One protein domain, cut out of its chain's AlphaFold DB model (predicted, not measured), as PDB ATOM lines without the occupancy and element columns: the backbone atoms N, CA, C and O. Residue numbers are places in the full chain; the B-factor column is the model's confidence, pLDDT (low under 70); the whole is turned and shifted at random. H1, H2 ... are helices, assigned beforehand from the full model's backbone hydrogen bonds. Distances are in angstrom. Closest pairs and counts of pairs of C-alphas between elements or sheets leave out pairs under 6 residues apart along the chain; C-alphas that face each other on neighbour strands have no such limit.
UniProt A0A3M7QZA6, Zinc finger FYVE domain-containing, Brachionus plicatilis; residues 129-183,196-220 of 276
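This is residues 129 to 183 and 196 to 220 of the 276 residues of the protein "Zinc finger FYVE domain-containing" of Brachionus plicatilis (UniProt A0A3M7QZA6). This is an elongated bundle of nearly aligned helices: H1, H2 and H3 run up and down, and H5 packs on H3 away from H1. H4 extends the bundle at one end, and residues 155 to 161, of which 155 belongs to H2 and the others link H2 to H3, stick out at the other. The printed part has 80 residues with five named helices, in the order H1, H2, H3, H4, H5, and no named strand; the class is all helix. The whole is compact, with a radius of gyration of the C-alphas of 12.7 A, and spans 44 by 24 by 19 A.

Find C-alpha 129 at (13.623, -2.997, 38.549); from there H1 runs through residues 129 to 139, 15.9 A from first to last C-alpha. H2, residues 143 to 155, covers 18.5 A. Look next at C-alpha 162, at (6.751, 3.030, 28.964), where H3, residues 162 to 182, begins its 29.9 A. Past the cut, H4 takes residues 196 to 204, 12.5 A. H5, residues 206 to 215, covers 14.8 A and ends with C-alpha 215 at (1.444, 12.210, 35.902).

Start with H3, the hub, which touches the four other helices. H1 touches it at a shallow tilt of 30 degrees, the same way; their closest C-alphas, of Thr 131 and Cys 169, are 4.6 A apart. H1 and H2 form a helical hairpin at 15 degrees, with the C-alphas of Leu 137 and Ile 146 closest at 6.3 A. H2 and H3 form another at 16 degrees; H2 touches H3 with residues 150 to 154 alone, and the closest C-alphas, of Leu 150 and Phe 166, are 6.7 A apart. With residues 167 to 174 alone H3 touches H5, opposite ways at a shallow tilt of 23 degrees, where the C-alphas of Ile 170 and Leu 212 are closest at 6.7 A. With residues 177 to 181 alone it touches H4, opposite ways at a shallow tilt of 33 degrees, only just short of steep; the closest C-alphas, of Asn 181 and His 199, are 6.6 A apart. H4 and H5 meet only through their link, and H1 is apart from both. In H1, H2, H3 and H4 every O i to N i+4 pair is within hydrogen-bond range; in H5 5 of 6 are.

The two C-alphas farthest apart are those of Lys 159 and Phe 196, 44.3 A. Residues 184 to 195 are not printed, and C-alphas 183 and 196 are 12.4 A apart across the cut. The links H1 to H2 and H4 to H5 are tight, and H2 to H3 is short. The mean pLDDT of the printed part is 86.2; look for values under 70 at residue 159, residues 182 to 183 and residues 196 to 203.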
ATOM      1  N   VAL A 129      12.415  -3.711  38.117       95.69
ATOM      2  CA  VAL A 129      13.623  -2.997  38.549       95.69
ATOM      3  C   VAL A 129      13.284  -1.561  38.946       95.69
ATOM      4  O   VAL A 129      13.614  -1.128  40.051       95.69
ATOM      5  N   TYR A 130      12.592  -0.824  38.076       95.88
ATOM      6  CA  TYR A 130      12.271   0.578  38.323       95.88
ATOM      7  C   TYR A 130      11.276   0.762  39.466       95.88
ATOM      8  O   TYR A 130      11.465   1.669  40.270       95.88
ATOM      9  N   THR A 131      10.295  -0.126  39.625       95.94
ATOM     10  CA  THR A 131       9.355  -0.064  40.759       95.94
ATOM     11  C   THR A 131      10.051  -0.287  42.098       95.94
ATOM     12  O   THR A 131       9.758   0.417  43.067       95.94
ATOM     13  N   GLN A 132      11.032  -1.193  42.160       95.88
ATOM     14  CA  GLN A 132      11.831  -1.381  43.368       95.88
ATOM     15  C   GLN A 132      12.706  -0.156  43.673       95.88
ATOM     16  O   GLN A 132      12.797   0.267  44.824       95.88
ATOM     17  N   ILE A 133      13.294   0.479  42.657       95.44
ATOM     18  CA  ILE A 133      14.033   1.739  42.827       95.44
ATOM     19  C   ILE A 133      13.096   2.859  43.308       95.44
ATOM     20  O   ILE A 133      13.414   3.561  44.267       95.44
ATOM     21  N   SER A 134      11.928   3.010  42.680       96.50
ATOM     22  CA  SER A 134      10.895   3.976  43.068       96.50
ATOM     23  C   SER A 134      10.476   3.798  44.523       96.50
ATOM     24  O   SER A 134      10.354   4.783  45.248       96.50
ATOM     25  N   ARG A 135      10.334   2.549  44.982       95.25
ATOM     26  CA  ARG A 135      10.066   2.226  46.387       95.25
ATOM     27  C   ARG A 135      11.152   2.771  47.318       95.25
ATOM     28  O   ARG A 135      10.815   3.405  48.315       95.25
ATOM     29  N   GLU A 136      12.430   2.548  47.011       92.50
ATOM     30  CA  GLU A 136      13.539   3.026  47.852       92.50
ATOM     31  C   GLU A 136      13.661   4.559  47.855       92.50
ATOM     32  O   GLU A 136      13.854   5.160  48.913       92.50
ATOM     33  N   LEU A 137      13.454   5.218  46.710       93.81
ATOM     34  CA  LEU A 137      13.420   6.684  46.633       93.81
ATOM     35  C   LEU A 137      12.230   7.282  47.403       93.81
ATOM     36  O   LEU A 137      12.371   8.314  48.064       93.81
ATOM     37  N   ALA A 138      11.066   6.625  47.352       93.69
ATOM     38  CA  ALA A 138       9.868   7.047  48.074       93.69
ATOM     39  C   ALA A 138      10.044   6.964  49.595       93.69
ATOM     40  O   ALA A 138       9.638   7.886  50.299       93.69
ATOM     41  N   LYS A 139      10.727   5.934  50.114       89.94
ATOM     42  CA  LYS A 139      11.055   5.846  51.552       89.94
ATOM     43  C   LYS A 139      11.872   7.044  52.051       89.94
ATOM     44  O   LYS A 139      11.771   7.406  53.218       89.94
ATOM     45  N   GLN A 140      12.660   7.670  51.175       88.25
ATOM     46  CA  GLN A 140      13.460   8.858  51.489       88.25
ATOM     47  C   GLN A 140      12.733  10.183  51.209       88.25
ATOM     48  O   GLN A 140      13.327  11.245  51.382       88.25
ATOM     49  N   PHE A 141      11.474  10.143  50.750       86.75
ATOM     50  CA  PHE A 141      10.703  11.318  50.318       86.75
ATOM     51  C   PHE A 141      11.450  12.204  49.304       86.75
ATOM     52  O   PHE A 141      11.248  13.418  49.234       86.75
ATOM     53  N   ASN A 142      12.321  11.607  48.487       88.62
ATOM     54  CA  ASN A 142      13.135  12.349  47.532       88.62
ATOM     55  C   ASN A 142      12.383  12.551  46.206       88.62
ATOM     56  O   ASN A 142      12.689  11.934  45.187       88.62
ATOM     57  N   PHE A 143      11.378  13.432  46.217       92.50
ATOM     58  CA  PHE A 143      10.542  13.730  45.044       92.50
ATOM     59  C   PHE A 143      11.347  14.215  43.835       92.50
ATOM     60  O   PHE A 143      10.969  13.943  42.695       92.50
ATOM     61  N   LYS A 144      12.463  14.917  44.063       94.19
ATOM     62  CA  LYS A 144      13.356  15.362  42.988       94.19
ATOM     63  C   LYS A 144      13.935  14.160  42.244       94.19
ATOM     64  O   LYS A 144      13.809  14.087  41.025       94.19
ATOM     65  N   GLU A 145      14.508  13.207  42.973       95.06
ATOM     66  CA  GLU A 145      15.111  12.020  42.366       95.06
ATOM     67  C   GLU A 145      14.068  11.050  41.796       95.06
ATOM     68  O   GLU A 145      14.322  10.433  40.766       95.06
ATOM     69  N   ILE A 146      12.856  10.986  42.364       95.81
ATOM     70  CA  ILE A 146      11.729  10.264  41.742       95.81
ATOM     71  C   ILE A 146      11.412  10.860  40.364       95.81
ATOM     72  O   ILE A 146      11.317  10.128  39.382       95.81
ATOM     73  N   ASN A 147      11.290  12.186  40.259       95.44
ATOM     74  CA  ASN A 147      11.034  12.841  38.974       95.44
ATOM     75  C   ASN A 147      12.197  12.663  37.987       95.44
ATOM     76  O   ASN A 147      11.967  12.495  36.793       95.44
ATOM     77  N   ASN A 148      13.439  12.683  38.471       95.38
ATOM     78  CA  ASN A 148      14.615  12.406  37.649       95.38
ATOM     79  C   ASN A 148      14.600  10.977  37.100       95.38
ATOM     80  O   ASN A 148      14.814  10.795  35.906       95.38
ATOM     81  N   LEU A 149      14.280   9.985  37.936       95.69
ATOM     82  CA  LEU A 149      14.122   8.599  37.504       95.69
ATOM     83  C   LEU A 149      13.068   8.479  36.402       95.69
ATOM     84  O   LEU A 149      13.328   7.864  35.374       95.69
ATOM     85  N   LEU A 150      11.902   9.096  36.596       94.50
ATOM     86  CA  LEU A 150      10.812   9.078  35.622       94.50
ATOM     87  C   LEU A 150      11.226   9.690  34.273       94.50
ATOM     88  O   LEU A 150      10.918   9.119  33.230       94.50
ATOM     89  N   LYS A 151      11.983  10.796  34.283       93.94
ATOM     90  CA  LYS A 151      12.562  11.385  33.060       93.94
ATOM     91  C   LYS A 151      13.554  10.441  32.387       93.94
ATOM     92  O   LYS A 151      13.463  10.207  31.190       93.94
ATOM     93  N   CYS A 152      14.460   9.850  33.164       93.81
ATOM     94  CA  CYS A 152      15.425   8.889  32.646       93.81
ATOM     95  C   CYS A 152      14.737   7.672  32.005       93.81
ATOM     96  O   CYS A 152      15.173   7.210  30.953       93.81
ATOM     97  N   ILE A 153      13.648   7.166  32.598       92.69
ATOM     98  CA  ILE A 153      12.842   6.077  32.024       92.69
ATOM     99  C   ILE A 153      12.231   6.504  30.687       92.69
ATOM    100  O   ILE A 153      12.321   5.751  29.716       92.69
ATOM    101  N   ASP A 154      11.668   7.708  30.610       89.56
ATOM    102  CA  ASP A 154      11.058   8.224  29.381       89.56
ATOM    103  C   ASP A 154      12.083   8.343  28.234       89.56
ATOM    104  O   ASP A 154      11.845   7.886  27.110       89.56
ATOM    105  N   GLU A 155      13.286   8.829  28.549       89.81
ATOM    106  CA  GLU A 155      14.399   9.008  27.608       89.81
ATOM    107  C   GLU A 155      15.124   7.696  27.246       89.81
ATOM    108  O   GLU A 155      15.775   7.614  26.207       89.81
ATOM    109  N   SER A 156      14.988   6.637  28.054       83.56
ATOM    110  CA  SER A 156      15.774   5.392  27.935       83.56
ATOM    111  C   SER A 156      15.551   4.575  26.654       83.56
ATOM    112  O   SER A 156      16.318   3.654  26.371       83.56
ATOM    113  N   GLY A 157      14.491   4.862  25.888       72.75
ATOM    114  CA  GLY A 157      14.180   4.153  24.639       72.75
ATOM    115  C   GLY A 157      13.870   2.654  24.797       72.75
ATOM    116  O   GLY A 157      13.932   1.924  23.808       72.75
ATOM    117  N   TYR A 158      13.564   2.178  26.011       72.25
ATOM    118  CA  TYR A 158      13.329   0.755  26.285       72.25
ATOM    119  C   TYR A 158      12.054   0.211  25.612       72.25
ATOM    120  O   TYR A 158      11.115   0.958  25.344       72.25
ATOM    121  N   LYS A 159      12.044  -1.102  25.327       64.62
ATOM    122  CA  LYS A 159      10.996  -1.782  24.535       64.62
ATOM    123  C   LYS A 159       9.703  -2.091  25.300       64.62
ATOM    124  O   LYS A 159       8.686  -2.329  24.659       64.62
ATOM    125  N   GLU A 160       9.754  -2.167  26.631       71.31
ATOM    126  CA  GLU A 160       8.557  -2.378  27.458       71.31
ATOM    127  C   GLU A 160       7.628  -1.157  27.365       71.31
ATOM    128  O   GLU A 160       8.079  -0.052  27.057       71.31
ATOM    129  N   ASP A 161       6.327  -1.348  27.618       80.81
ATOM    130  CA  ASP A 161       5.367  -0.245  27.580       80.81
ATOM    131  C   ASP A 161       5.749   0.802  28.635       80.81
ATOM    132  O   ASP A 161       5.615   0.599  29.851       80.81
ATOM    133  N   LYS A 162       6.268   1.928  28.139       83.25
ATOM    134  CA  LYS A 162       6.751   3.030  28.964       83.25
ATOM    135  C   LYS A 162       5.648   3.555  29.869       83.25
ATOM    136  O   LYS A 162       5.929   3.828  31.027       83.25
ATOM    137  N   ASN A 163       4.408   3.646  29.383       87.94
ATOM    138  CA  ASN A 163       3.303   4.188  30.170       87.94
ATOM    139  C   ASN A 163       2.955   3.262  31.338       87.94
ATOM    140  O   ASN A 163       2.771   3.737  32.455       87.94
ATOM    141  N   VAL A 164       2.935   1.947  31.104       91.25
ATOM    142  CA  VAL A 164       2.679   0.953  32.159       91.25
ATOM    143  C   VAL A 164       3.766   1.010  33.229       91.25
ATOM    144  O   VAL A 164       3.468   1.090  34.419       91.25
ATOM    145  N   THR A 165       5.032   1.034  32.813       92.06
ATOM    146  CA  THR A 165       6.167   1.109  33.743       92.06
ATOM    147  C   THR A 165       6.155   2.408  34.547       92.06
ATOM    148  O   THR A 165       6.370   2.398  35.758       92.06
ATOM    149  N   PHE A 166       5.868   3.527  33.887       92.19
ATOM    150  CA  PHE A 166       5.790   4.847  34.501       92.19
ATOM    151  C   PHE A 166       4.677   4.917  35.557       92.19
ATOM    152  O   PHE A 166       4.913   5.357  36.687       92.19
ATOM    153  N   ASP A 167       3.490   4.411  35.222       94.88
ATOM    154  CA  ASP A 167       2.345   4.356  36.127       94.88
ATOM    155  C   ASP A 167       2.594   3.436  37.326       94.88
ATOM    156  O   ASP A 167       2.221   3.788  38.448       94.88
ATOM    157  N   GLU A 168       3.240   2.284  37.126       95.69
ATOM    158  CA  GLU A 168       3.542   1.347  38.212       95.69
ATOM    159  C   GLU A 168       4.601   1.915  39.172       95.69
ATOM    160  O   GLU A 168       4.472   1.791  40.395       95.69
ATOM    161  N   CYS A 169       5.613   2.615  38.648       96.31
ATOM    162  CA  CYS A 169       6.601   3.338  39.451       96.31
ATOM    163  C   CYS A 169       5.936   4.390  40.347       96.31
ATOM    164  O   CYS A 169       6.173   4.417  41.559       96.31
ATOM    165  N   ILE A 170       5.058   5.224  39.777       96.69
ATOM    166  CA  ILE A 170       4.327   6.236  40.550       96.69
ATOM    167  C   ILE A 170       3.406   5.560  41.564       96.69
ATOM    168  O   ILE A 170       3.426   5.919  42.740       96.69
ATOM    169  N   SER A 171       2.634   4.559  41.142       96.38
ATOM    170  CA  SER A 171       1.716   3.822  42.016       96.38
ATOM    171  C   SER A 171       2.452   3.186  43.195       96.38
ATOM    172  O   SER A 171       1.962   3.228  44.325       96.38
ATOM    173  N   THR A 172       3.663   2.669  42.974       97.00
ATOM    174  CA  THR A 172       4.532   2.152  44.036       97.00
ATOM    175  C   THR A 172       4.938   3.249  45.017       97.00
ATOM    176  O   THR A 172       4.777   3.059  46.224       97.00
ATOM    177  N   CYS A 173       5.385   4.415  44.537       96.38
ATOM    178  CA  CYS A 173       5.679   5.561  45.405       96.38
ATOM    179  C   CYS A 173       4.460   5.945  46.256       96.38
ATOM    180  O   CYS A 173       4.568   6.100  47.470       96.38
ATOM    181  N   ILE A 174       3.283   6.031  45.630       94.75
ATOM    182  CA  ILE A 174       2.021   6.351  46.298       94.75
ATOM    183  C   ILE A 174       1.677   5.333  47.391       94.75
ATOM    184  O   ILE A 174       1.323   5.732  48.501       94.75
ATOM    185  N   ARG A 175       1.817   4.031  47.117       93.69
ATOM    186  CA  ARG A 175       1.606   2.976  48.121       93.69
ATOM    187  C   ARG A 175       2.567   3.117  49.299       93.69
ATOM    188  O   ARG A 175       2.132   2.950  50.432       93.69
ATOM    189  N   VAL A 176       3.835   3.453  49.052       92.56
ATOM    190  CA  VAL A 176       4.828   3.687  50.115       92.56
ATOM    191  C   VAL A 176       4.441   4.893  50.965       92.56
ATOM    192  O   VAL A 176       4.397   4.775  52.186       92.56
ATOM    193  N   PHE A 177       4.097   6.025  50.349       90.31
ATOM    194  CA  PHE A 177       3.654   7.206  51.093       90.31
ATOM    195  C   PHE A 177       2.401   6.908  51.928       90.31
ATOM    196  O   PHE A 177       2.353   7.260  53.104       90.31
ATOM    197  N   ALA A 178       1.422   6.196  51.360       87.44
ATOM    198  CA  ALA A 178       0.216   5.775  52.068       87.44
ATOM    199  C   ALA A 178       0.502   4.771  53.202       87.44
ATOM    200  O   ALA A 178      -0.100   4.873  54.266       87.44
ATOM    201  N   ALA A 179       1.429   3.829  53.019       86.38
ATOM    202  CA  ALA A 179       1.840   2.895  54.070       86.38
ATOM    203  C   ALA A 179       2.514   3.631  55.235       86.38
ATOM    204  O   ALA A 179       2.106   3.454  56.378       86.38
ATOM    205  N   ILE A 180       3.442   4.546  54.935       82.31
ATOM    206  CA  ILE A 180       4.094   5.394  55.945       82.31
ATOM    207  C   ILE A 180       3.060   6.246  56.701       82.31
ATOM    208  O   ILE A 180       3.265   6.538  57.877       82.31
ATOM    209  N   ASN A 181       1.930   6.604  56.075       74.50
ATOM    210  CA  ASN A 181       0.802   7.245  56.762       74.50
ATOM    211  C   ASN A 181       0.039   6.292  57.681       74.50
ATOM    212  O   ASN A 181      -0.224   6.634  58.835       74.50
ATOM    213  N   ASN A 182      -0.332   5.121  57.157       69.88
ATOM    214  CA  ASN A 182      -1.250   4.176  57.793       69.88
ATOM    215  C   ASN A 182      -0.605   3.359  58.919       69.88
ATOM    216  O   ASN A 182      -1.290   3.046  59.892       69.88
ATOM    217  N   GLU A 183       0.702   3.080  58.859       56.84
ATOM    218  CA  GLU A 183       1.463   2.458  59.958       56.84
ATOM    219  C   GLU A 183       1.404   3.287  61.265       56.84
ATOM    220  O   GLU A 183       1.688   2.769  62.342       56.84
ATOM    221  N   PHE A 196       3.698  12.068  65.719       50.75
ATOM    222  CA  PHE A 196       3.224  13.428  65.440       50.75
ATOM    223  C   PHE A 196       4.029  14.096  64.310       50.75
ATOM    224  O   PHE A 196       3.455  14.608  63.347       50.75
ATOM    225  N   ASN A 197       5.362  13.987  64.355       51.47
ATOM    226  CA  ASN A 197       6.251  14.542  63.329       51.47
ATOM    227  C   ASN A 197       6.059  13.890  61.943       51.47
ATOM    228  O   ASN A 197       6.232  14.560  60.927       51.47
ATOM    229  N   ARG A 198       5.680  12.605  61.861       49.94
ATOM    230  CA  ARG A 198       5.443  11.902  60.582       49.94
ATOM    231  C   ARG A 198       4.085  12.219  59.953       49.94
ATOM    232  O   ARG A 198       4.030  12.437  58.744       49.94
ATOM    233  N   HIS A 199       3.020  12.335  60.749       52.12
ATOM    234  CA  HIS A 199       1.717  12.807  60.257       52.12
ATOM    235  C   HIS A 199       1.820  14.228  59.670       52.12
ATOM    236  O   HIS A 199       1.283  14.522  58.599       52.12
ATOM    237  N   GLN A 200       2.616  15.089  60.310       53.78
ATOM    238  CA  GLN A 200       2.922  16.424  59.800       53.78
ATOM    239  C   GLN A 200       3.708  16.391  58.472       53.78
ATOM    240  O   GLN A 200       3.522  17.273  57.631       53.78
ATOM    241  N   GLN A 201       4.538  15.367  58.227       52.59
ATOM    242  CA  GLN A 201       5.324  15.249  56.991       52.59
ATOM    243  C   GLN A 201       4.495  14.925  55.743       52.59
ATOM    244  O   GLN A 201       4.790  15.458  54.678       52.59
ATOM    245  N   VAL A 202       3.434  14.125  55.820       56.19
ATOM    246  CA  VAL A 202       2.600  13.898  54.622       56.19
ATOM    247  C   VAL A 202       1.632  15.043  54.374       56.19
ATOM    248  O   VAL A 202       1.431  15.421  53.219       56.19
ATOM    249  N   SER A 203       1.133  15.699  55.425       64.25
ATOM    250  CA  SER A 203       0.481  17.000  55.240       64.25
ATOM    251  C   SER A 203       1.419  17.998  54.548       64.25
ATOM    252  O   SER A 203       0.959  18.796  53.732       64.25
ATOM    253  N   LYS A 204       2.727  17.936  54.833       77.88
ATOM    254  CA  LYS A 204       3.751  18.777  54.201       77.88
ATOM    255  C   LYS A 204       3.944  18.454  52.713       77.88
ATOM    256  O   LYS A 204       3.997  19.394  51.931       77.88
ATOM    257  N   TYR A 205       3.987  17.179  52.315       83.88
ATOM    258  CA  TYR A 205       4.219  16.764  50.916       83.88
ATOM    259  C   TYR A 205       2.944  16.504  50.097       83.88
ATOM    260  O   TYR A 205       2.976  15.892  49.028       83.88
ATOM    261  N   SER A 206       1.790  16.955  50.590       84.81
ATOM    262  CA  SER A 206       0.491  16.676  49.974       84.81
ATOM    263  C   SER A 206       0.388  17.185  48.527       84.81
ATOM    264  O   SER A 206      -0.253  16.539  47.694       84.81
ATOM    265  N   LYS A 207       1.042  18.309  48.199       88.75
ATOM    266  CA  LYS A 207       1.048  18.891  46.844       88.75
ATOM    267  C   LYS A 207       1.949  18.110  45.889       88.75
ATOM    268  O   LYS A 207       1.589  17.902  44.732       88.75
ATOM    269  N   GLU A 208       3.103  17.665  46.361       91.81
ATOM    270  CA  GLU A 208       4.075  16.882  45.603       91.81
ATOM    271  C   GLU A 208       3.515  15.496  45.280       91.81
ATOM    272  O   GLU A 208       3.606  15.043  44.140       91.81
ATOM    273  N   ILE A 209       2.851  14.866  46.252       91.62
ATOM    274  CA  ILE A 209       2.126  13.608  46.054       91.62
ATOM    275  C   ILE A 209       1.031  13.789  45.001       91.62
ATOM    276  O   ILE A 209       0.935  12.992  44.072       91.62
ATOM    277  N   GLU A 210       0.230  14.853  45.092       91.62
ATOM    278  CA  GLU A 210      -0.805  15.134  44.092       91.62
ATOM    279  C   GLU A 210      -0.214  15.370  42.700       91.62
ATOM    280  O   GLU A 210      -0.722  14.824  41.722       91.62
ATOM    281  N   SER A 211       0.898  16.100  42.613       93.75
ATOM    282  CA  SER A 211       1.622  16.329  41.360       93.75
ATOM    283  C   SER A 211       2.069  15.014  40.722       93.75
ATOM    284  O   SER A 211       1.891  14.838  39.521       93.75
ATOM    285  N   LEU A 212       2.570  14.061  41.518       94.44
ATOM    286  CA  LEU A 212       2.917  12.725  41.031       94.44
ATOM    287  C   LEU A 212       1.692  11.954  40.523       94.44
ATOM    288  O   LEU A 212       1.747  11.390  39.433       94.44
ATOM    289  N   ILE A 213       0.571  11.960  41.257       94.81
ATOM    290  CA  ILE A 213      -0.663  11.269  40.830       94.81
ATOM    291  C   ILE A 213      -1.151  11.802  39.478       94.81
ATOM    292  O   ILE A 213      -1.619  11.033  38.639       94.81
ATOM    293  N   GLN A 214      -1.026  13.109  39.230       94.19
ATOM    294  CA  GLN A 214      -1.448  13.705  37.960       94.19
ATOM    295  C   GLN A 214      -0.648  13.194  36.756       94.19
ATOM    296  O   GLN A 214      -1.189  13.165  35.647       94.19
ATOM    297  N   LEU A 215       0.596  12.751  36.964       94.00
ATOM    298  CA  LEU A 215       1.444  12.210  35.902       94.00
ATOM    299  C   LEU A 215       1.016  10.809  35.438       94.00
ATOM    300  O   LEU A 215       1.367  10.435  34.317       94.00
ATOM    301  N   ILE A 216       0.238  10.076  36.246       95.00
ATOM    302  CA  ILE A 216      -0.298   8.753  35.891       95.00
ATOM    303  C   ILE A 216      -1.163   8.866  34.626       95.00
ATOM    304  O   ILE A 216      -1.975   9.792  34.498       95.00
ATOM    305  N   LYS A 217      -1.000   7.938  33.683       92.50
ATOM    306  CA  LYS A 217      -1.716   7.917  32.399       92.50
ATOM    307  C   LYS A 217      -2.996   7.098  32.465       92.50
ATOM    308  O   LYS A 217      -4.033   7.578  32.017       92.50
ATOM    309  N   SER A 218      -2.937   5.908  33.050       94.38
ATOM    310  CA  SER A 218      -4.096   5.050  33.264       94.38
ATOM    311  C   SER A 218      -5.057   5.695  34.254       94.38
ATOM    312  O   SER A 218      -4.705   5.968  35.406       94.38
ATOM    313  N   ASP A 219      -6.299   5.915  33.821       93.44
ATOM    314  CA  ASP A 219      -7.328   6.449  34.706       93.44
ATOM    315  C   ASP A 219      -7.604   5.508  35.891       93.44
ATOM    316  O   ASP A 219      -7.860   5.985  36.995       93.44
ATOM    317  N   GLU A 220      -7.494   4.188  35.707       92.38
ATOM    318  CA  GLU A 220      -7.692   3.207  36.781       92.38
ATOM    319  C   GLU A 220      -6.605   3.326  37.857       92.38
ATOM    320  O   GLU A 220      -6.908   3.459  39.045       92.38
TER     321      GLU A 220